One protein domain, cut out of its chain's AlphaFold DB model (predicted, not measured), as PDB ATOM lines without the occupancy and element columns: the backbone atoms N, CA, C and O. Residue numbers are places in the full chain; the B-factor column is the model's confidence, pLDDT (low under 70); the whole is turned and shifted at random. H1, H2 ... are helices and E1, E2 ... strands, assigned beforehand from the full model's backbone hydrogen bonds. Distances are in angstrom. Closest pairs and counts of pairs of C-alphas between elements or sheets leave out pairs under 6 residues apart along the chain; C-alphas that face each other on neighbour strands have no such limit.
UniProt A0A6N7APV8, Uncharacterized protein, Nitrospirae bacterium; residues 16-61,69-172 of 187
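AT A GLANCE: This is residues 16 to 61 and 69 to 172 of the 187 residues of an uncharacterized protein of Nitrospirae bacterium (UniProt A0A6N7APV8). Five helices, H1, H2, H3, H4 and H6, run roughly side by side in a loose bundle, and the strand hairpin E1 and E2 reaches out as a long arm beyond one end of it. At the opposite end lie the short helix H5, turned across the bundle's length, and a small hairpin of E3 and E4. The printed part has 150 residues with six named helices and four named strands, in the order H1, H2, H3, E1, E2, H4, H5, E3, E4, H6; each of the two sheets is one antiparallel pair, and the class is mostly helix. The whole is loose, with a radius of gyration of the C-alphas of 18.4 A, and spans 64 by 32 by 25 A, the arm making much of the length.

IN THESE COORDINATES: H1, residues 16 to 30, begins at C-alpha 16 at (254.245, 301.444, 420.351) and is 21.1 A long. H2, residues 36 to 57, measures 30.8 A. After the cut come H3, residues 73 to 83, 15.1 A, then E1, residues 91 to 95, 13.0 A, and E2, residues 104 to 108, 13.6 A, with C-alpha 104 at (252.590, 313.486, 399.639). H4, residues 113 to 126, is 19.6 A long; H5 is residues 129 to 136, E3 143 to 145 and E4 149 to 151. H6, residues 153 to 171, measures 26.8 A and ends with C-alpha 171 at (254.241, 307.994, 417.696).

HOW THE PARTS SIT: H1 and H2 form a helical hairpin at a shallow tilt of 13 degrees; their closest C-alphas, of Ala 22 and Ala 40, are 4.2 A apart. H2 and H6 are the hub, touching four helices each, and touch each other, closest at Ala 41 and Leu 160, C-alphas 6.7 A apart. H2 touches H3 with residues 48 to 56 alone, closest at the C-alphas of Glu 49 and Ala 73, 5.2 A. H4 and H6 run opposite ways at a shallow tilt of 32 degrees, only just short of steep; they touch, closest at the C-alphas of Leu 115 and Glu 166, 6.9 A. H5 and H6 only just touch, with 3 pairs of C-alphas within 8 A, the closest those of Asn 135 and Leu 153, 6.9 A. In the hairpin E1 and E2, N 93 and O 106 are 2.8 A apart, within hydrogen-bond range; in the hairpin E3 and E4, N 145 and O 149 are 2.9 A apart, also within range. In H1, H2, H3 and H5 every O i to N i+4 pair is within hydrogen-bond range; H4 has 7 of 10 and H6 13 of 15.

THE WHOLE: The two C-alphas farthest apart, of Gly 99 and Asn 137, are 65.5 A apart. Residues 62 to 68 are not printed, and C-alphas 61 and 69 are 17.7 A apart across the cut. Of the links that are printed whole, none is long. Mean pLDDT of the printed part is 89.0; residues 60 to 61, 69 and 143 to 150 are under 70.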
ATOM      1  N   LEU A  16     255.634 301.869 420.529       95.88
ATOM      2  CA  LEU A  16     254.245 301.444 420.351       95.88
ATOM      3  C   LEU A  16     253.926 300.159 421.120       95.88
ATOM      4  O   LEU A  16     252.883 300.082 421.765       95.88
ATOM      5  N   ASP A  17     254.836 299.186 421.137       96.56
ATOM      6  CA  ASP A  17     254.624 297.940 421.880       96.56
ATOM      7  C   ASP A  17     254.522 298.187 423.392       96.56
ATOM      8  O   ASP A  17     253.672 297.613 424.080       96.56
ATOM      9  N   PHE A  18     255.372 299.077 423.915       97.50
ATOM     10  CA  PHE A  18     255.300 299.537 425.301       97.50
ATOM     11  C   PHE A  18     253.988 300.278 425.590       97.50
ATOM     12  O   PHE A  18     253.357 300.039 426.622       97.50
ATOM     13  N   LEU A  19     253.533 301.142 424.679       97.94
ATOM     14  CA  LEU A  19     252.252 301.840 424.808       97.94
ATOM     15  C   LEU A  19     251.068 300.858 424.853       97.94
ATOM     16  O   LEU A  19     250.185 300.989 425.707       97.94
ATOM     17  N   ASP A  20     251.065 299.843 423.995       97.75
ATOM     18  CA  ASP A  20     250.020 298.819 423.964       97.75
ATOM     19  C   ASP A  20     249.995 297.986 425.247       97.75
ATOM     20  O   ASP A  20     248.924 297.705 425.800       97.75
ATOM     21  N   ARG A  21     251.169 297.612 425.770       97.81
ATOM     22  CA  ARG A  21     251.277 296.940 427.071       97.81
ATOM     23  C   ARG A  21     250.792 297.839 428.204       97.81
ATOM     24  O   ARG A  21     250.021 297.372 429.041       97.81
ATOM     25  N   ALA A  22     251.149 299.122 428.206       98.00
ATOM     26  CA  ALA A  22     250.664 300.075 429.200       98.00
ATOM     27  C   ALA A  22     249.132 300.172 429.207       98.00
ATOM     28  O   ALA A  22     248.517 300.091 430.270       98.00
ATOM     29  N   ARG A  23     248.500 300.267 428.030       98.19
ATOM     30  CA  ARG A  23     247.034 300.300 427.883       98.19
ATOM     31  C   ARG A  23     246.366 299.041 428.429       98.19
ATOM     32  O   ARG A  23     245.379 299.140 429.155       98.19
ATOM     33  N   LYS A  24     246.934 297.866 428.143       97.94
ATOM     34  CA  LYS A  24     246.466 296.588 428.711       97.94
ATOM     35  C   LYS A  24     246.579 296.569 430.236       97.94
ATOM     36  O   LYS A  24     245.700 296.054 430.911       97.94
ATOM     37  N   GLN A  25     247.641 297.134 430.799       98.00
ATOM     38  CA  GLN A  25     247.786 297.220 432.251       98.00
ATOM     39  C   GLN A  25     246.790 298.210 432.875       98.00
ATOM     40  O   GLN A  25     246.230 297.929 433.932       98.00
ATOM     41  N   LEU A  26     246.490 299.330 432.213       97.31
ATOM     42  CA  LEU A  26     245.448 300.250 432.682       97.31
ATOM     43  C   LEU A  26     244.064 299.585 432.699       97.31
ATOM     44  O   LEU A  26     243.359 299.705 433.695       97.31
ATOM     45  N   SER A  27     243.706 298.806 431.675       97.38
ATOM     46  CA  SER A  27     242.420 298.094 431.677       97.38
ATOM     47  C   SER A  27     242.335 297.006 432.754       97.38
ATOM     48  O   SER A  27     241.273 296.799 433.341       97.38
ATOM     49  N   LEU A  28     243.447 296.335 433.076       97.38
ATOM     50  CA  LEU A  28     243.515 295.400 434.205       97.38
ATOM     51  C   LEU A  28     243.351 296.110 435.554       97.38
ATOM     52  O   LEU A  28     242.697 295.573 436.451       97.38
ATOM     53  N   PHE A  29     243.906 297.315 435.697       95.25
ATOM     54  CA  PHE A  29     243.673 298.147 436.874       95.25
ATOM     55  C   PHE A  29     242.197 298.519 437.018       95.25
ATOM     56  O   PHE A  29     241.637 298.360 438.103       95.25
ATOM     57  N   ASP A  30     241.551 298.921 435.922       93.19
ATOM     58  CA  ASP A  30     240.121 299.245 435.904       93.19
ATOM     59  C   ASP A  30     239.251 298.016 436.264       93.19
ATOM     60  O   ASP A  30     238.179 298.158 436.852       93.19
ATOM     61  N   ALA A  31     239.742 296.798 436.003       95.12
ATOM     62  CA  ALA A  31     239.133 295.534 436.433       95.12
ATOM     63  C   ALA A  31     239.441 295.137 437.897       95.12
ATOM     64  O   ALA A  31     238.998 294.084 438.359       95.12
ATOM     65  N   GLY A  32     240.189 295.959 438.641       92.19
ATOM     66  CA  GLY A  32     240.493 295.772 440.064       92.19
ATOM     67  C   GLY A  32     241.894 295.236 440.378       92.19
ATOM     68  O   GLY A  32     242.205 295.028 441.553       92.19
ATOM     69  N   ASN A  33     242.761 295.027 439.380       94.56
ATOM     70  CA  ASN A  33     244.149 294.616 439.610       94.56
ATOM     71  C   ASN A  33     245.037 295.831 439.924       94.56
ATOM     72  O   ASN A  33     245.563 296.495 439.032       94.56
ATOM     73  N   ILE A  34     245.225 296.126 441.208       93.06
ATOM     74  CA  ILE A  34     245.914 297.345 441.652       93.06
ATOM     75  C   ILE A  34     247.369 297.383 441.178       93.06
ATOM     76  O   ILE A  34     247.852 298.427 440.745       93.06
ATOM     77  N   GLU A  35     248.059 296.243 441.213       93.62
ATOM     78  CA  GLU A  35     249.446 296.065 440.787       93.62
ATOM     79  C   GLU A  35     249.661 296.451 439.327       93.62
ATOM     80  O   GLU A  35     250.728 296.965 438.984       93.62
ATOM     81  N   SER A  36     248.648 296.276 438.478       95.81
ATOM     82  CA  SER A  36     248.728 296.665 437.072       95.81
ATOM     83  C   SER A  36     249.005 298.157 436.883       95.81
ATOM     84  O   SER A  36     249.660 298.526 435.915       95.81
ATOM     85  N   LEU A  37     248.652 299.026 437.836       94.75
ATOM     86  CA  LEU A  37     249.006 300.446 437.758       94.75
ATOM     87  C   LEU A  37     250.526 300.685 437.823       94.75
ATOM     88  O   LEU A  37     251.051 301.571 437.148       94.75
ATOM     89  N   PHE A  38     251.247 299.880 438.612       95.06
ATOM     90  CA  PHE A  38     252.709 299.931 438.673       95.06
ATOM     91  C   PHE A  38     253.321 299.501 437.338       95.06
ATOM     92  O   PHE A  38     254.211 300.173 436.814       95.06
ATOM     93  N   TYR A  39     252.813 298.407 436.764       96.56
ATOM     94  CA  TYR A  39     253.273 297.911 435.468       96.56
ATOM     95  C   TYR A  39     252.952 298.888 434.337       96.56
ATOM     96  O   TYR A  39     253.827 299.165 433.527       96.56
ATOM     97  N   ALA A  40     251.766 299.500 434.321       97.44
ATOM     98  CA  ALA A  40     251.422 300.538 433.352       97.44
ATOM     99  C   ALA A  40     252.431 301.696 433.378       97.44
ATOM    100  O   ALA A  40     252.900 302.140 432.331       97.44
ATOM    101  N   ALA A  41     252.819 302.158 434.570       96.94
ATOM    102  CA  ALA A  41     253.820 303.211 434.706       96.94
ATOM    103  C   ALA A  41     255.214 302.787 434.214       96.94
ATOM    104  O   ALA A  41     255.937 303.613 433.654       96.94
ATOM    105  N   LEU A  42     255.594 301.522 434.420       96.50
ATOM    106  CA  LEU A  42     256.863 300.971 433.941       96.50
ATOM    107  C   LEU A  42     256.894 300.910 432.412       96.50
ATOM    108  O   LEU A  42     257.851 301.382 431.804       96.50
ATOM    109  N   GLU A  43     255.834 300.384 431.804       97.56
ATOM    110  CA  GLU A  43     255.691 300.287 430.350       97.56
ATOM    111  C   GLU A  43     255.712 301.686 429.710       97.56
ATOM    112  O   GLU A  43     256.471 301.916 428.775       97.56
ATOM    113  N   LEU A  44     254.993 302.671 430.267       97.94
ATOM    114  CA  LEU A  44     255.045 304.058 429.776       97.94
ATOM    115  C   LEU A  44     256.439 304.673 429.897       97.94
ATOM    116  O   LEU A  44     256.869 305.407 429.007       97.94
ATOM    117  N   ARG A  45     257.165 304.369 430.979       95.94
ATOM    118  CA  ARG A  45     258.545 304.827 431.154       95.94
ATOM    119  C   ARG A  45     259.430 304.297 430.026       95.94
ATOM    120  O   ARG A  45     260.114 305.088 429.381       95.94
ATOM    121  N   MET A  46     259.361 302.993 429.765       95.62
ATOM    122  CA  MET A  46     260.122 302.346 428.694       95.62
ATOM    123  C   MET A  46     259.692 302.829 427.304       95.62
ATOM    124  O   MET A  46     260.546 303.068 426.460       95.62
ATOM    125  N   GLY A  47     258.399 303.061 427.070       96.56
ATOM    126  CA  GLY A  47     257.893 303.564 425.791       96.56
ATOM    127  C   GLY A  47     258.400 304.965 425.442       96.56
ATOM    128  O   GLY A  47     258.713 305.232 424.281       96.56
ATOM    129  N   ILE A  48     258.546 305.845 426.441       96.69
ATOM    130  CA  ILE A  48     259.157 307.175 426.268       96.69
ATOM    131  C   ILE A  48     260.646 307.045 425.926       96.69
ATOM    132  O   ILE A  48     261.126 307.712 425.011       96.69
ATOM    133  N   GLU A  49     261.383 306.190 426.644       94.62
ATOM    134  CA  GLU A  49     262.805 305.935 426.374       94.62
ATOM    135  C   GLU A  49     263.008 305.369 424.963       94.62
ATOM    136  O   GLU A  49     263.817 305.899 424.202       94.62
ATOM    137  N   ALA A  50     262.220 304.352 424.598       94.00
ATOM    138  CA  ALA A  50     262.230 303.729 423.282       94.00
ATOM    139  C   ALA A  50     261.978 304.760 422.181       94.00
ATOM    140  O   ALA A  50     262.754 304.820 421.232       94.00
ATOM    141  N   ARG A  51     260.992 305.658 422.343       95.25
ATOM    142  CA  ARG A  51     260.703 306.670 421.316       95.25
ATOM    143  C   ARG A  51     261.878 307.606 421.056       95.25
ATOM    144  O   ARG A  51     262.181 307.941 419.914       95.25
ATOM    145  N   ILE A  52     262.553 308.044 422.116       93.75
ATOM    146  CA  ILE A  52     263.727 308.912 421.974       93.75
ATOM    147  C   ILE A  52     264.892 308.136 421.351       93.75
ATOM    148  O   ILE A  52     265.635 308.694 420.544       93.75
ATOM    149  N   CYS A  53     265.068 306.863 421.718       90.75
ATOM    150  CA  CYS A  53     266.080 305.994 421.123       90.75
ATOM    151  C   CYS A  53     265.840 305.783 419.625       90.75
ATOM    152  O   CYS A  53     266.777 305.984 418.861       90.75
ATOM    153  N   GLU A  54     264.606 305.504 419.201       91.50
ATOM    154  CA  GLU A  54     264.229 305.394 417.784       91.50
ATOM    155  C   GLU A  54     264.664 306.643 416.996       91.50
ATOM    156  O   GLU A  54     265.258 306.529 415.922       91.50
ATOM    157  N   TYR A  55     264.458 307.841 417.557       92.31
ATOM    158  CA  TYR A  55     264.916 309.099 416.952       92.31
ATOM    159  C   TYR A  55     266.429 309.291 416.970       92.31
ATOM    160  O   TYR A  55     266.999 309.839 416.028       92.31
ATOM    161  N   LEU A  56     267.102 308.870 418.038       88.56
ATOM    162  CA  LEU A  56     268.556 308.944 418.136       88.56
ATOM    163  C   LEU A  56     269.245 308.005 417.145       88.56
ATOM    164  O   LEU A  56     270.244 308.405 416.553       88.56
ATOM    165  N   GLU A  57     268.716 306.796 416.961       85.31
ATOM    166  CA  GLU A  57     269.221 305.790 416.019       85.31
ATOM    167  C   GLU A  57     269.123 306.260 414.566       85.31
ATOM    168  O   GLU A  57     269.999 305.957 413.761       85.31
ATOM    169  N   HIS A  58     268.097 307.052 414.250       80.94
ATOM    170  CA  HIS A  58     267.862 307.610 412.914       80.94
ATOM    171  C   HIS A  58     268.310 309.073 412.783       80.94
ATOM    172  O   HIS A  58     268.102 309.725 411.753       80.94
ATOM    173  N   SER A  59     268.957 309.619 413.815       73.31
ATOM    174  CA  SER A  59     269.627 310.907 413.725       73.31
ATOM    175  C   SER A  59     270.855 310.728 412.833       73.31
ATOM    176  O   SER A  59     271.759 309.980 413.180       73.31
ATOM    177  N   LEU A  60     270.873 311.406 411.680       58.88
ATOM    178  CA  LEU A  60     271.817 311.256 410.553       58.88
ATOM    179  C   LEU A  60     273.306 311.537 410.866       58.88
ATOM    180  O   LEU A  60     274.097 311.763 409.954       58.88
ATOM    181  N   ASN A  61     273.709 311.571 412.133       58.06
ATOM    182  CA  ASN A  61     275.111 311.680 412.496       58.06
ATOM    183  C   ASN A  61     275.741 310.282 412.411       58.06
ATOM    184  O   ASN A  61     275.408 309.416 413.213       58.06
ATOM    185  N   LYS A  69     274.874 303.397 426.516       66.50
ATOM    186  CA  LYS A  69     275.033 303.038 427.938       66.50
ATOM    187  C   LYS A  69     274.047 303.771 428.842       66.50
ATOM    188  O   LYS A  69     273.973 303.474 430.026       66.50
ATOM    189  N   GLU A  70     273.351 304.758 428.295       77.00
ATOM    190  CA  GLU A  70     272.447 305.637 429.015       77.00
ATOM    191  C   GLU A  70     271.038 305.443 428.470       77.00
ATOM    192  O   GLU A  70     270.845 305.559 427.264       77.00
ATOM    193  N   TYR A  71     270.089 305.165 429.360       78.56
ATOM    194  CA  TYR A  71     268.680 304.926 429.027       78.56
ATOM    195  C   TYR A  71     267.759 305.958 429.680       78.56
ATOM    196  O   TYR A  71     266.563 305.980 429.437       78.56
ATOM    197  N   HIS A  72     268.301 306.875 430.486       87.75
ATOM    198  CA  HIS A  72     267.482 307.850 431.185       87.75
ATOM    199  C   HIS A  72     266.943 308.931 430.238       87.75
ATOM    200  O   HIS A  72     267.717 309.730 429.696       87.75
ATOM    201  N   ALA A  73     265.614 309.011 430.094       88.25
ATOM    202  CA  ALA A  73     264.936 309.840 429.089       88.25
ATOM    203  C   ALA A  73     265.415 311.300 429.029       88.25
ATOM    204  O   ALA A  73     265.633 311.827 427.943       88.25
ATOM    205  N   LYS A  74     265.672 311.964 430.164       91.88
ATOM    206  CA  LYS A  74     266.172 313.353 430.169       91.88
ATOM    207  C   LYS A  74     267.536 313.504 429.494       91.88
ATOM    208  O   LYS A  74     267.779 314.487 428.797       91.88
ATOM    209  N   LYS A  75     268.440 312.548 429.710       91.06
ATOM    210  CA  LYS A  75     269.772 312.556 429.090       91.06
ATOM    211  C   LYS A  75     269.684 312.175 427.617       91.06
ATOM    212  O   LYS A  75     270.355 312.801 426.800       91.06
ATOM    213  N   LEU A  76     268.830 311.207 427.284       91.12
ATOM    214  CA  LEU A  76     268.525 310.836 425.904       91.12
ATOM    215  C   LEU A  76     267.964 312.026 425.118       91.12
ATOM    216  O   LEU A  76     268.464 312.349 424.047       91.12
ATOM    217  N   PHE A  77     266.994 312.737 425.687       92.56
ATOM    218  CA  PHE A  77     266.382 313.906 425.069       92.56
ATOM    219  C   PHE A  77     267.384 315.053 424.888       92.56
ATOM    220  O   PHE A  77     267.474 315.643 423.817       92.56
ATOM    221  N   ALA A  78     268.227 315.319 425.893       91.81
ATOM    222  CA  ALA A  78     269.309 316.294 425.756       91.81
ATOM    223  C   ALA A  78     270.313 315.907 424.653       91.81
ATOM    224  O   ALA A  78     270.789 316.774 423.918       91.81
ATOM    225  N   LYS A  79     270.623 314.611 424.508       90.50
ATOM    226  CA  LYS A  79     271.455 314.093 423.412       90.50
ATOM    227  C   LYS A  79     270.768 314.284 422.055       90.50
ATOM    228  O   LYS A  79     271.433 314.705 421.113       90.50
ATOM    229  N   LEU A  80     269.461 314.032 421.967       90.25
ATOM    230  CA  LEU A  80     268.677 314.224 420.746       90.25
ATOM    231  C   LEU A  80     268.742 315.682 420.285       90.25
ATOM    232  O   LEU A  80     269.124 315.932 419.146       90.25
ATOM    233  N   LEU A  81     268.487 316.631 421.188       91.62
ATOM    234  CA  LEU A  81     268.563 318.064 420.881       91.62
ATOM    235  C   LEU A  81     269.978 318.528 420.532       91.62
ATOM    236  O   LEU A  81     270.164 319.383 419.672       91.62
ATOM    237  N   LYS A  82     271.005 317.942 421.155       89.94
ATOM    238  CA  LYS A  82     272.396 318.223 420.782       89.94
ATOM    239  C   LYS A  82     272.691 317.789 419.340       89.94
ATOM    240  O   LYS A  82     273.378 318.509 418.620       89.94
ATOM    241  N   ASN A  83     272.191 316.625 418.924       87.12
ATOM    242  CA  ASN A  83     272.385 316.108 417.567       87.12
ATOM    243  C   ASN A  83     271.516 316.856 416.547       87.12
ATOM    244  O   ASN A  83     271.931 317.111 415.412       87.12
ATOM    245  N   ASN A  84     270.307 317.231 416.952       88.56
ATOM    246  CA  ASN A  84     269.327 317.901 416.123       88.56
ATOM    247  C   ASN A  84     268.568 318.960 416.942       88.56
ATOM    248  O   ASN A  84     267.594 318.616 417.609       88.56
ATOM    249  N   PRO A  85     269.018 320.230 416.904       90.44
ATOM    250  CA  PRO A  85     268.434 321.307 417.707       90.44
ATOM    251  C   PRO A  85     266.938 321.524 417.488       90.44
ATOM    252  O   PRO A  85     266.263 321.945 418.418       90.44
ATOM    253  N   ASP A  86     266.428 321.186 416.302       90.62
ATOM    254  CA  ASP A  86     265.021 321.361 415.932       90.62
ATOM    255  C   ASP A  86     264.163 320.117 416.244       90.62
ATOM    256  O   ASP A  86     262.980 320.067 415.920       90.62
ATOM    257  N   ALA A  87     264.726 319.081 416.879       90.75
ATOM    258  CA  ALA A  87     264.017 317.823 417.135       90.75
ATOM    259  C   ALA A  87     262.870 317.926 418.154       90.75
ATOM    260  O   ALA A  87     262.113 316.963 418.290       90.75
ATOM    261  N   ASP A  88     262.719 319.049 418.861       92.69
ATOM    262  CA  ASP A  88     261.538 319.333 419.685       92.69
ATOM    263  C   ASP A  88     260.419 320.071 418.933       92.69
ATOM    264  O   ASP A  88     259.353 320.293 419.510       92.69
ATOM    265  N   GLN A  89     260.624 320.415 417.659       92.81
ATOM    266  CA  GLN A  89     259.629 321.088 416.832       92.81
ATOM    267  C   GLN A  89     258.924 320.104 415.891       92.81
ATOM    268  O   GLN A  89     259.553 319.183 415.364       92.81
ATOM    269  N   PRO A  90     257.609 320.268 415.657       93.81
ATOM    270  CA  PRO A  90     256.914 319.522 414.619       93.81
ATOM    271  C   PRO A  90     257.353 319.993 413.231       93.81
ATOM    272  O   PRO A  90     257.601 321.180 413.014       93.81
ATOM    273  N   LEU A  91     257.388 319.068 412.273       93.62
ATOM    274  CA  LEU A  91     257.700 319.374 410.878       93.62
ATOM    275  C   LEU A  91     256.793 318.582 409.940       93.62
ATOM    276  O   LEU A  91     256.542 317.399 410.158       93.62
ATOM    277  N   GLU A  92     256.350 319.223 408.861       93.25
ATOM    278  CA  GLU A  92     255.671 318.562 407.746       93.25
ATOM    279  C   GLU A  92     256.499 318.722 406.466       93.25
ATOM    280  O   GLU A  92     256.853 319.831 406.065       93.25
ATOM    281  N   LEU A  93     256.814 317.601 405.821       90.19
ATOM    282  CA  LEU A  93     257.494 317.548 404.538       90.19
ATOM    283  C   LEU A  93     256.469 317.291 403.436       90.19
ATOM    284  O   LEU A  93     255.836 316.238 403.389       90.19
ATOM    285  N   LEU A  94     256.343 318.257 402.530       90.38
ATOM    286  CA  LEU A  94     255.476 318.175 401.359       90.38
ATOM    287  C   LEU A  94     256.320 317.797 400.140       90.38
ATOM    288  O   LEU A  94     257.193 318.559 399.723       90.38
ATOM    289  N   ILE A  95     256.048 316.634 399.552       88.81
ATOM    290  CA  ILE A  95     256.712 316.164 398.333       88.81
ATOM    291  C   ILE A  95     255.696 316.147 397.201       88.81
ATOM    292  O   ILE A  95     254.658 315.493 397.273       88.81
ATOM    293  N   GLY A  96     256.008 316.847 396.119       89.81
ATOM    294  CA  GLY A  96     255.165 316.848 394.939       89.81
ATOM    295  C   GLY A  96     255.852 317.458 393.735       89.81
ATOM    296  O   GLY A  96     256.879 318.132 393.832       89.81
ATOM    297  N   LYS A  97     255.264 317.217 392.567       89.50
ATOM    298  CA  LYS A  97     255.704 317.857 391.330       89.50
ATOM    299  C   LYS A  97     255.229 319.310 391.319       89.50
ATOM    300  O   LYS A  97     254.077 319.590 391.638       89.50
ATOM    301  N   LYS A  98     256.092 320.233 390.891       84.00
ATOM    302  CA  LYS A  98     255.732 321.647 390.706       84.00
ATOM    303  C   LYS A  98     254.475 321.762 389.826       84.00
ATOM    304  O   LYS A  98     254.477 321.274 388.699       84.00
ATOM    305  N   GLY A  99     253.420 322.391 390.350       83.69
ATOM    306  CA  GLY A  99     252.131 322.567 389.665       83.69
ATOM    307  C   GLY A  99     251.137 321.402 389.796       83.69
ATOM    308  O   GLY A  99     250.043 321.493 389.250       83.69
ATOM    309  N   SER A 100     251.485 320.323 390.504       84.81
ATOM    310  CA  SER A 100     250.554 319.241 390.852       84.81
ATOM    311  C   SER A 100     249.698 319.625 392.060       84.81
ATOM    312  O   SER A 100     250.198 320.234 393.003       84.81
ATOM    313  N   THR A 101     248.430 319.211 392.064       80.31
ATOM    314  CA  THR A 101     247.546 319.272 393.243       80.31
ATOM    315  C   THR A 101     247.717 318.067 394.169       80.31
ATOM    316  O   THR A 101     247.306 318.114 395.322       80.31
ATOM    317  N   SER A 102     248.332 316.985 393.682       83.38
ATOM    318  CA  SER A 102     248.675 315.815 394.493       83.38
ATOM    319  C   SER A 102     250.035 316.026 395.154       83.38
ATOM    320  O   SER A 102     251.049 316.116 394.452       83.38
ATOM    321  N   LEU A 103     250.029 316.109 396.486       87.38
ATOM    322  CA  LEU A 103     251.203 316.209 397.351       87.38
ATOM    323  C   LEU A 103     251.201 315.028 398.327       87.38
ATOM    324  O   LEU A 103     250.167 314.711 398.912       87.38
ATOM    325  N   SER A 104     252.357 314.404 398.525       91.56
ATOM    326  CA  SER A 104     252.590 313.486 399.639       91.56
ATOM    327  C   SER A 104     253.037 314.293 400.854       91.56
ATOM    328  O   SER A 104     253.910 315.152 400.731       91.56
ATOM    329  N   VAL A 105     252.440 314.021 402.013       91.25
ATOM    330  CA  VAL A 105     252.739 314.704 403.278       91.25
ATOM    331  C   VAL A 105     253.372 313.695 404.224       91.25
ATOM    332  O   VAL A 105     252.775 312.653 404.467       91.25
ATOM    333  N   PHE A 106     254.551 314.012 404.753       93.38
ATOM    334  CA  PHE A 106     255.216 313.230 405.796       93.38
ATOM    335  C   PHE A 106     255.397 314.095 407.032       93.38
ATOM    336  O   PHE A 106     255.865 315.229 406.917       93.38
ATOM    337  N   LYS A 107     255.051 313.580 408.209       94.88
ATOM    338  CA  LYS A 107     255.088 314.361 409.449       94.88
ATOM    339  C   LYS A 107     256.152 313.849 410.407       94.88
ATOM    340  O   LYS A 107     256.319 312.650 410.588       94.88
ATOM    341  N   TYR A 108     256.848 314.766 411.058       94.31
ATOM    342  CA  TYR A 108     257.659 314.496 412.237       94.31
ATOM    343  C   TYR A 108     256.916 315.031 413.462       94.31
ATOM    344  O   TYR A 108     256.578 316.219 413.503       94.31
ATOM    345  N   THR A 109     256.680 314.171 414.455       96.12
ATOM    346  CA  THR A 109     256.003 314.556 415.699       96.12
ATOM    347  C   THR A 109     256.971 314.455 416.874       96.12
ATOM    348  O   THR A 109     257.328 313.351 417.262       96.12
ATOM    349  N   PRO A 110     257.403 315.567 417.480       94.31
ATOM    350  CA  PRO A 110     258.447 315.544 418.493       94.31
ATOM    351  C   PRO A 110     257.992 314.870 419.792       94.31
ATOM    352  O   PRO A 110     256.827 314.948 420.195       94.31
ATOM    353  N   VAL A 111     258.956 314.305 420.524       94.81
ATOM    354  CA  VAL A 111     258.770 314.008 421.949       94.81
ATOM    355  C   VAL A 111     258.764 315.334 422.704       94.81
ATOM    356  O   VAL A 111     259.791 316.001 422.824       94.81
ATOM    357  N   LYS A 112     257.598 315.734 423.210       93.62
ATOM    358  CA  LYS A 112     257.438 316.999 423.932       93.62
ATOM    359  C   LYS A 112     258.195 316.999 425.261       93.62
ATOM    360  O   LYS A 112     258.265 315.983 425.959       93.62
ATOM    361  N   LYS A 113     258.682 318.170 425.677       92.75
ATOM    362  CA  LYS A 113     259.364 318.352 426.969       92.75
ATOM    363  C   LYS A 113     258.469 317.980 428.153       92.75
ATOM    364  O   LYS A 113     258.952 317.445 429.147       92.75
ATOM    365  N   GLU A 114     257.167 318.209 428.032       92.75
ATOM    366  CA  GLU A 114     256.153 317.824 429.013       92.75
ATOM    367  C   GLU A 114     256.167 316.312 429.283       92.75
ATOM    368  O   GLU A 114     256.040 315.892 430.433       92.75
ATOM    369  N   LEU A 115     256.388 315.489 428.251       93.69
ATOM    370  CA  LEU A 115     256.454 314.033 428.387       93.69
ATOM    371  C   LEU A 115     257.697 313.600 429.182       93.69
ATOM    372  O   LEU A 115     257.621 312.712 430.034       93.69
ATOM    373  N   ILE A 116     258.821 314.296 428.987       94.06
ATOM    374  CA  ILE A 116     260.053 314.110 429.774       94.06
ATOM    375  C   ILE A 116     259.847 314.533 431.233       94.06
ATOM    376  O   ILE A 116     260.315 313.873 432.163       94.06
ATOM    377  N   ASP A 117     259.110 315.618 431.450       92.69
ATOM    378  CA  ASP A 117     258.758 316.088 432.784       92.69
ATOM    379  C   ASP A 117     257.867 315.080 433.527       92.69
ATOM    380  O   ASP A 117     258.097 314.830 434.714       92.69
ATOM    381  N   TYR A 118     256.897 314.461 432.843       92.88
ATOM    382  CA  TYR A 118     256.090 313.374 433.403       92.88
ATOM    383  C   TYR A 118     256.929 312.145 433.757       92.88
ATOM    384  O   TYR A 118     256.767 311.591 434.848       92.88
ATOM    385  N   TYR A 119     257.856 311.763 432.878       92.38
ATOM    386  CA  TYR A 119     258.794 310.668 433.114       92.38
ATOM    387  C   TYR A 119     259.596 310.865 434.416       92.38
ATOM    388  O   TYR A 119     259.661 309.964 435.259       92.38
ATOM    389  N   GLU A 120     260.164 312.055 434.624       88.69
ATOM    390  CA  GLU A 120     261.004 312.344 435.795       88.69
ATOM    391  C   GLU A 120     260.179 312.491 437.072       88.69
ATOM    392  O   GLU A 120     260.511 311.944 438.127       88.69
ATOM    393  N   LYS A 121     259.112 313.291 436.990       88.38
ATOM    394  CA  LYS A 121     258.406 313.768 438.175       88.38
ATOM    395  C   LYS A 121     257.312 312.822 438.606       88.38
ATOM    396  O   LYS A 121     257.109 312.707 439.802       88.38
ATOM    397  N   GLU A 122     256.587 312.187 437.695       89.50
ATOM    398  CA  GLU A 122     255.370 311.449 438.048       89.50
ATOM    399  C   GLU A 122     255.567 309.938 437.920       89.50
ATOM    400  O   GLU A 122     255.332 309.225 438.898       89.50
ATOM    401  N   LEU A 123     256.104 309.451 436.794       91.06
ATOM    402  CA  LEU A 123     256.398 308.021 436.623       91.06
ATOM    403  C   LEU A 123     257.430 307.540 437.653       91.06
ATOM    404  O   LEU A 123     257.259 306.494 438.274       91.06
ATOM    405  N   GLY A 124     258.465 308.341 437.925       86.88
ATOM    406  CA  GLY A 124     259.435 308.041 438.981       86.88
ATOM    407  C   GLY A 124     258.826 307.923 440.387       86.88
ATOM    408  O   GLY A 124     259.311 307.135 441.198       86.88
ATOM    409  N   LYS A 125     257.750 308.665 440.691       86.62
ATOM    410  CA  LYS A 125     257.080 308.607 442.003       86.62
ATOM    411  C   LYS A 125     256.277 307.329 442.169       86.62
ATOM    412  O   LYS A 125     256.413 306.673 443.198       86.62
ATOM    413  N   ILE A 126     255.450 306.982 441.183       88.00
ATOM    414  CA  ILE A 126     254.620 305.774 441.258       88.00
ATOM    415  C   ILE A 126     255.470 304.499 441.252       88.00
ATOM    416  O   ILE A 126     255.167 303.562 441.986       88.00
ATOM    417  N   LEU A 127     256.589 304.507 440.520       91.38
ATOM    418  CA  LEU A 127     257.543 303.399 440.487       91.38
ATOM    419  C   LEU A 127     258.391 303.280 441.762       91.38
ATOM    420  O   LEU A 127     259.122 302.305 441.940       91.38
ATOM    421  N   HIS A 128     258.301 304.240 442.685       89.19
ATOM    422  CA  HIS A 128     258.973 304.125 443.968       89.19
ATOM    423  C   HIS A 128     258.276 303.055 444.818       89.19
ATOM    424  O   HIS A 128     257.235 303.308 445.422       89.19
ATOM    425  N   HIS A 129     258.881 301.868 444.919       84.69
ATOM    426  CA  HIS A 129     258.304 300.686 445.576       84.69
ATOM    427  C   HIS A 129     257.607 300.989 446.913       84.69
ATOM    428  O   HIS A 129     256.447 300.638 447.107       84.69
ATOM    429  N   LYS A 130     258.278 301.717 447.818       85.62
ATOM    430  CA  LYS A 130     257.699 302.081 449.122       85.62
ATOM    431  C   LYS A 130     256.421 302.915 448.994       85.62
ATOM    432  O   LYS A 130     255.470 302.683 449.726       85.62
ATOM    433  N   PHE A 131     256.394 303.864 448.056       84.81
ATOM    434  CA  PHE A 131     255.208 304.681 447.820       84.81
ATOM    435  C   PHE A 131     254.046 303.804 447.350       84.81
ATOM    436  O   PHE A 131     252.942 303.928 447.874       84.81
ATOM    437  N   PHE A 132     254.300 302.893 446.413       86.56
ATOM    438  CA  PHE A 132     253.267 302.010 445.892       86.56
ATOM    439  C   PHE A 132     252.714 301.070 446.974       86.56
ATOM    440  O   PHE A 132     251.508 301.040 447.207       86.56
ATOM    441  N   VAL A 133     253.587 300.367 447.704       86.56
ATOM    442  CA  VAL A 133     253.189 299.407 448.749       86.56
ATOM    443  C   VAL A 133     252.430 300.082 449.893       86.56
ATOM    444  O   VAL A 133     251.369 299.594 450.282       86.56
ATOM    445  N   ASP A 134     252.903 301.235 450.379       85.50
ATOM    446  CA  ASP A 134     252.267 301.968 451.488       85.50
ATOM    447  C   ASP A 134     250.844 302.469 451.127       85.50
ATOM    448  O   ASP A 134     250.027 302.766 452.009       85.50
ATOM    449  N   ASN A 135     250.527 302.565 449.828       84.69
ATOM    450  CA  ASN A 135     249.241 303.057 449.328       84.69
ATOM    451  C   ASN A 135     248.376 301.985 448.649       84.69
ATOM    452  O   ASN A 135     247.191 302.235 448.449       84.69
ATOM    453  N   LYS A 136     248.901 300.787 448.367       85.69
ATOM    454  CA  LYS A 136     248.193 299.703 447.662       85.69
ATOM    455  C   LYS A 136     246.860 299.324 448.317       85.69
ATOM    456  O   LYS A 136     245.836 299.258 447.649       85.69
ATOM    457  N   ASN A 137     246.846 299.145 449.638       85.94
ATOM    458  CA  ASN A 137     245.641 298.732 450.376       85.94
ATOM    459  C   ASN A 137     244.620 299.870 450.575       85.94
ATOM    460  O   ASN A 137     243.517 299.647 451.064       85.94
ATOM    461  N   SER A 138     244.987 301.104 450.236       84.31
ATOM    462  CA  SER A 138     244.132 302.291 450.345       84.31
ATOM    463  C   SER A 138     244.216 303.113 449.060       84.31
ATOM    464  O   SER A 138     244.284 304.338 449.108       84.31
ATOM    465  N   TRP A 139     244.262 302.428 447.916       80.62
ATOM    466  CA  TRP A 139     244.613 303.000 446.615       80.62
ATOM    467  C   TRP A 139     243.658 304.113 446.152       80.62
ATOM    468  O   TRP A 139     244.071 304.985 445.390       80.62
ATOM    469  N   TYR A 140     242.421 304.120 446.657       81.62
ATOM    470  CA  TYR A 140     241.379 305.120 446.398       81.62
ATOM    471  C   TYR A 140     241.360 306.279 447.416       81.62
ATOM    472  O   TYR A 140     240.692 307.289 447.202       81.62
ATOM    473  N   ILE A 141     242.075 306.161 448.542       79.88
ATOM    474  CA  ILE A 141     242.067 307.172 449.606       79.88
ATOM    475  C   ILE A 141     243.167 308.196 449.341       79.88
ATOM    476  O   ILE A 141     244.350 307.863 449.261       79.88
ATOM    477  N   LYS A 142     242.792 309.477 449.285       77.81
ATOM    478  CA  LYS A 142     243.757 310.579 449.218       77.81
ATOM    479  C   LYS A 142     244.470 310.709 450.559       77.81
ATOM    480  O   LYS A 142     243.885 311.161 451.542       77.81
ATOM    481  N   LYS A 143     245.750 310.346 450.607       68.19
ATOM    482  CA  LYS A 143     246.609 310.604 451.769       68.19
ATOM    483  C   LYS A 143     247.435 311.857 451.499       68.19
ATOM    484  O   LYS A 143     247.982 312.019 450.410       68.19
ATOM    485  N   LYS A 144     247.543 312.755 452.487       61.94
ATOM    486  CA  LYS A 144     248.528 313.847 452.443       61.94
ATOM    487  C   LYS A 144     249.917 313.219 452.486       61.94
ATOM    488  O   LYS A 144     250.410 312.843 453.544       61.94
ATOM    489  N   LEU A 145     250.547 313.108 451.330       59.53
ATOM    490  CA  LEU A 145     251.930 312.689 451.219       59.53
ATOM    491  C   LEU A 145     252.779 313.947 451.334       59.53
ATOM    492  O   LEU A 145     252.678 314.838 450.490       59.53
ATOM    493  N   GLN A 146     253.611 314.024 452.375       54.28
ATOM    494  CA  GLN A 146     254.416 315.213 452.692       54.28
ATOM    495  C   GLN A 146     255.184 315.771 451.479       54.28
ATOM    496  O   GLN A 146     255.321 316.981 451.350       54.28
ATOM    497  N   LYS A 147     255.635 314.902 450.560       57.81
ATOM    498  CA  LYS A 147     256.397 315.274 449.356       57.81
ATOM    499  C   LYS A 147     255.551 315.402 448.073       57.81
ATOM    500  O   LYS A 147     256.056 315.895 447.070       57.81
ATOM    501  N   TYR A 148     254.292 314.949 448.074       55.38
ATOM    502  CA  TYR A 148     253.510 314.722 446.843       55.38
ATOM    503  C   TYR A 148     252.086 315.305 446.847       55.38
ATOM    504  O   TYR A 148     251.373 315.161 445.854       55.38
ATOM    505  N   GLY A 149     251.679 315.990 447.921       64.38
ATOM    506  CA  GLY A 149     250.325 316.535 448.072       64.38
ATOM    507  C   GLY A 149     249.303 315.470 448.483       64.38
ATOM    508  O   GLY A 149     249.666 314.367 448.888       64.38
ATOM    509  N   ALA A 150     248.011 315.799 448.423       66.19
ATOM    510  CA  ALA A 150     246.933 314.840 448.673       66.19
ATOM    511  C   ALA A 150     246.599 314.078 447.380       66.19
ATOM    512  O   ALA A 150     245.709 314.488 446.637       66.19
ATOM    513  N   LYS A 151     247.337 312.997 447.103       71.88
ATOM    514  CA  LYS A 151     247.106 312.110 445.951       71.88
ATOM    515  C   LYS A 151     246.856 310.675 446.416       71.88
ATOM    516  O   LYS A 151     247.422 310.229 447.411       71.88
ATOM    517  N   SER A 152     246.009 309.973 445.681       82.12
ATOM    518  CA  SER A 152     245.749 308.535 445.765       82.12
ATOM    519  C   SER A 152     246.376 307.825 444.557       82.12
ATOM    520  O   SER A 152     246.783 308.490 443.603       82.12
ATOM    521  N   LEU A 153     246.465 306.491 444.571       83.00
ATOM    522  CA  LEU A 153     246.878 305.737 443.379       83.00
ATOM    523  C   LEU A 153     245.848 305.889 442.250       83.00
ATOM    524  O   LEU A 153     246.233 305.943 441.089       83.00
ATOM    525  N   PHE A 154     244.566 306.063 442.577       86.19
ATOM    526  CA  PHE A 154     243.538 306.343 441.575       86.19
ATOM    527  C   PHE A 154     243.800 307.640 440.793       86.19
ATOM    528  O   PHE A 154     243.681 307.643 439.576       86.19
ATOM    529  N   ASP A 155     244.273 308.711 441.446       87.00
ATOM    530  CA  ASP A 155     244.632 309.956 440.739       87.00
ATOM    531  C   ASP A 155     245.801 309.746 439.745       87.00
ATOM    532  O   ASP A 155     245.978 310.530 438.811       87.00
ATOM    533  N   TYR A 156     246.625 308.706 439.939       90.25
ATOM    534  CA  TYR A 156     247.659 308.349 438.969       90.25
ATOM    535  C   TYR A 156     247.095 307.621 437.755       90.25
ATOM    536  O   TYR A 156     247.707 307.735 436.703       90.25
ATOM    537  N   ARG A 157     245.947 306.937 437.844       93.31
ATOM    538  CA  ARG A 157     245.318 306.301 436.679       93.31
ATOM    539  C   ARG A 157     245.127 307.347 435.575       93.31
ATOM    540  O   ARG A 157     245.693 307.197 434.494       93.31
ATOM    541  N   ASP A 158     244.392 308.421 435.850       91.69
ATOM    542  CA  ASP A 158     244.079 309.441 434.835       91.69
ATOM    543  C   ASP A 158     245.338 310.129 434.303       91.69
ATOM    544  O   ASP A 158     245.446 310.468 433.124       91.69
ATOM    545  N   LEU A 159     246.337 310.288 435.169       93.81
ATOM    546  CA  LEU A 159     247.638 310.799 434.774       93.81
ATOM    547  C   LEU A 159     248.375 309.846 433.825       93.81
ATOM    548  O   LEU A 159     248.962 310.312 432.852       93.81
ATOM    549  N   LEU A 160     248.359 308.536 434.085       96.50
ATOM    550  CA  LEU A 160     248.977 307.541 433.209       96.50
ATOM    551  C   LEU A 160     248.255 307.463 431.860       96.50
ATOM    552  O   LEU A 160     248.927 307.368 430.839       96.50
ATOM    553  N   GLU A 161     246.924 307.578 431.824       96.56
ATOM    554  CA  GLU A 161     246.187 307.666 430.556       96.56
ATOM    555  C   GLU A 161     246.566 308.926 429.772       96.56
ATOM    556  O   GLU A 161     246.849 308.852 428.577       96.56
ATOM    557  N   LYS A 162     246.681 310.074 430.447       96.19
ATOM    558  CA  LYS A 162     247.179 311.297 429.811       96.19
ATOM    559  C   LYS A 162     248.580 311.105 429.220       96.19
ATOM    560  O   LYS A 162     248.835 311.536 428.099       96.19
ATOM    561  N   ILE A 163     249.489 310.473 429.962       97.25
ATOM    562  CA  ILE A 163     250.851 310.182 429.486       97.25
ATOM    563  C   ILE A 163     250.810 309.233 428.281       97.25
ATOM    564  O   ILE A 163     251.545 309.451 427.322       97.25
ATOM    565  N   ALA A 164     249.937 308.222 428.301       97.88
ATOM    566  CA  ALA A 164     249.743 307.300 427.187       97.88
ATOM    567  C   ALA A 164     249.274 308.026 425.916       97.88
ATOM    568  O   ALA A 164     249.790 307.747 424.839       97.88
ATOM    569  N   LEU A 165     248.353 308.988 426.039       97.25
ATOM    570  CA  LEU A 165     247.894 309.811 424.914       97.25
ATOM    571  C   LEU A 165     249.009 310.708 424.357       97.25
ATOM    572  O   LEU A 165     249.187 310.786 423.148       97.25
ATOM    573  N   GLU A 166     249.800 311.355 425.214       96.38
ATOM    574  CA  GLU A 166     250.938 312.164 424.747       96.38
ATOM    575  C   GLU A 166     252.014 311.302 424.061       96.38
ATOM    576  O   GLU A 166     252.614 311.731 423.074       96.38
ATOM    577  N   LEU A 167     252.246 310.078 424.552       97.44
ATOM    578  CA  LEU A 167     253.145 309.123 423.902       97.44
ATOM    579  C   LEU A 167     252.576 308.625 422.566       97.44
ATOM    580  O   LEU A 167     253.328 308.481 421.605       97.44
ATOM    581  N   GLU A 168     251.266 308.392 422.474       97.56
ATOM    582  CA  GLU A 168     250.597 308.060 421.213       97.56
ATOM    583  C   GLU A 168     250.785 309.169 420.178       97.56
ATOM    584  O   GLU A 168     251.181 308.882 419.052       97.56
ATOM    585  N   GLU A 169     250.580 310.436 420.557       96.19
ATOM    586  CA  GLU A 169     250.817 311.566 419.653       96.19
ATOM    587  C   GLU A 169     252.259 311.586 419.136       96.19
ATOM    588  O   GLU A 169     252.474 311.698 417.929       96.19
ATOM    589  N   ALA A 170     253.253 311.392 420.012       95.38
ATOM    590  CA  ALA A 170     254.663 311.320 419.613       95.38
ATOM    591  C   ALA A 170     254.962 310.167 418.628       95.38
ATOM    592  O   ALA A 170     255.932 310.226 417.866       95.38
ATOM    593  N   ASN A 171     254.127 309.127 418.609       96.19
ATOM    594  CA  ASN A 171     254.241 307.994 417.696       96.19
ATOM    595  C   ASN A 171     253.493 308.179 416.363       96.19
ATOM    596  O   ASN A 171     253.712 307.389 415.451       96.19
ATOM    597  N   LYS A 172     252.664 309.222 416.189       95.12
ATOM    598  CA  LYS A 172     251.912 309.444 414.932       95.12
ATOM    599  C   LYS A 172     252.753 309.939 413.755       95.12
ATOM    600  O   LYS A 172     252.251 309.976 412.637       95.12
TER     601      LYS A 172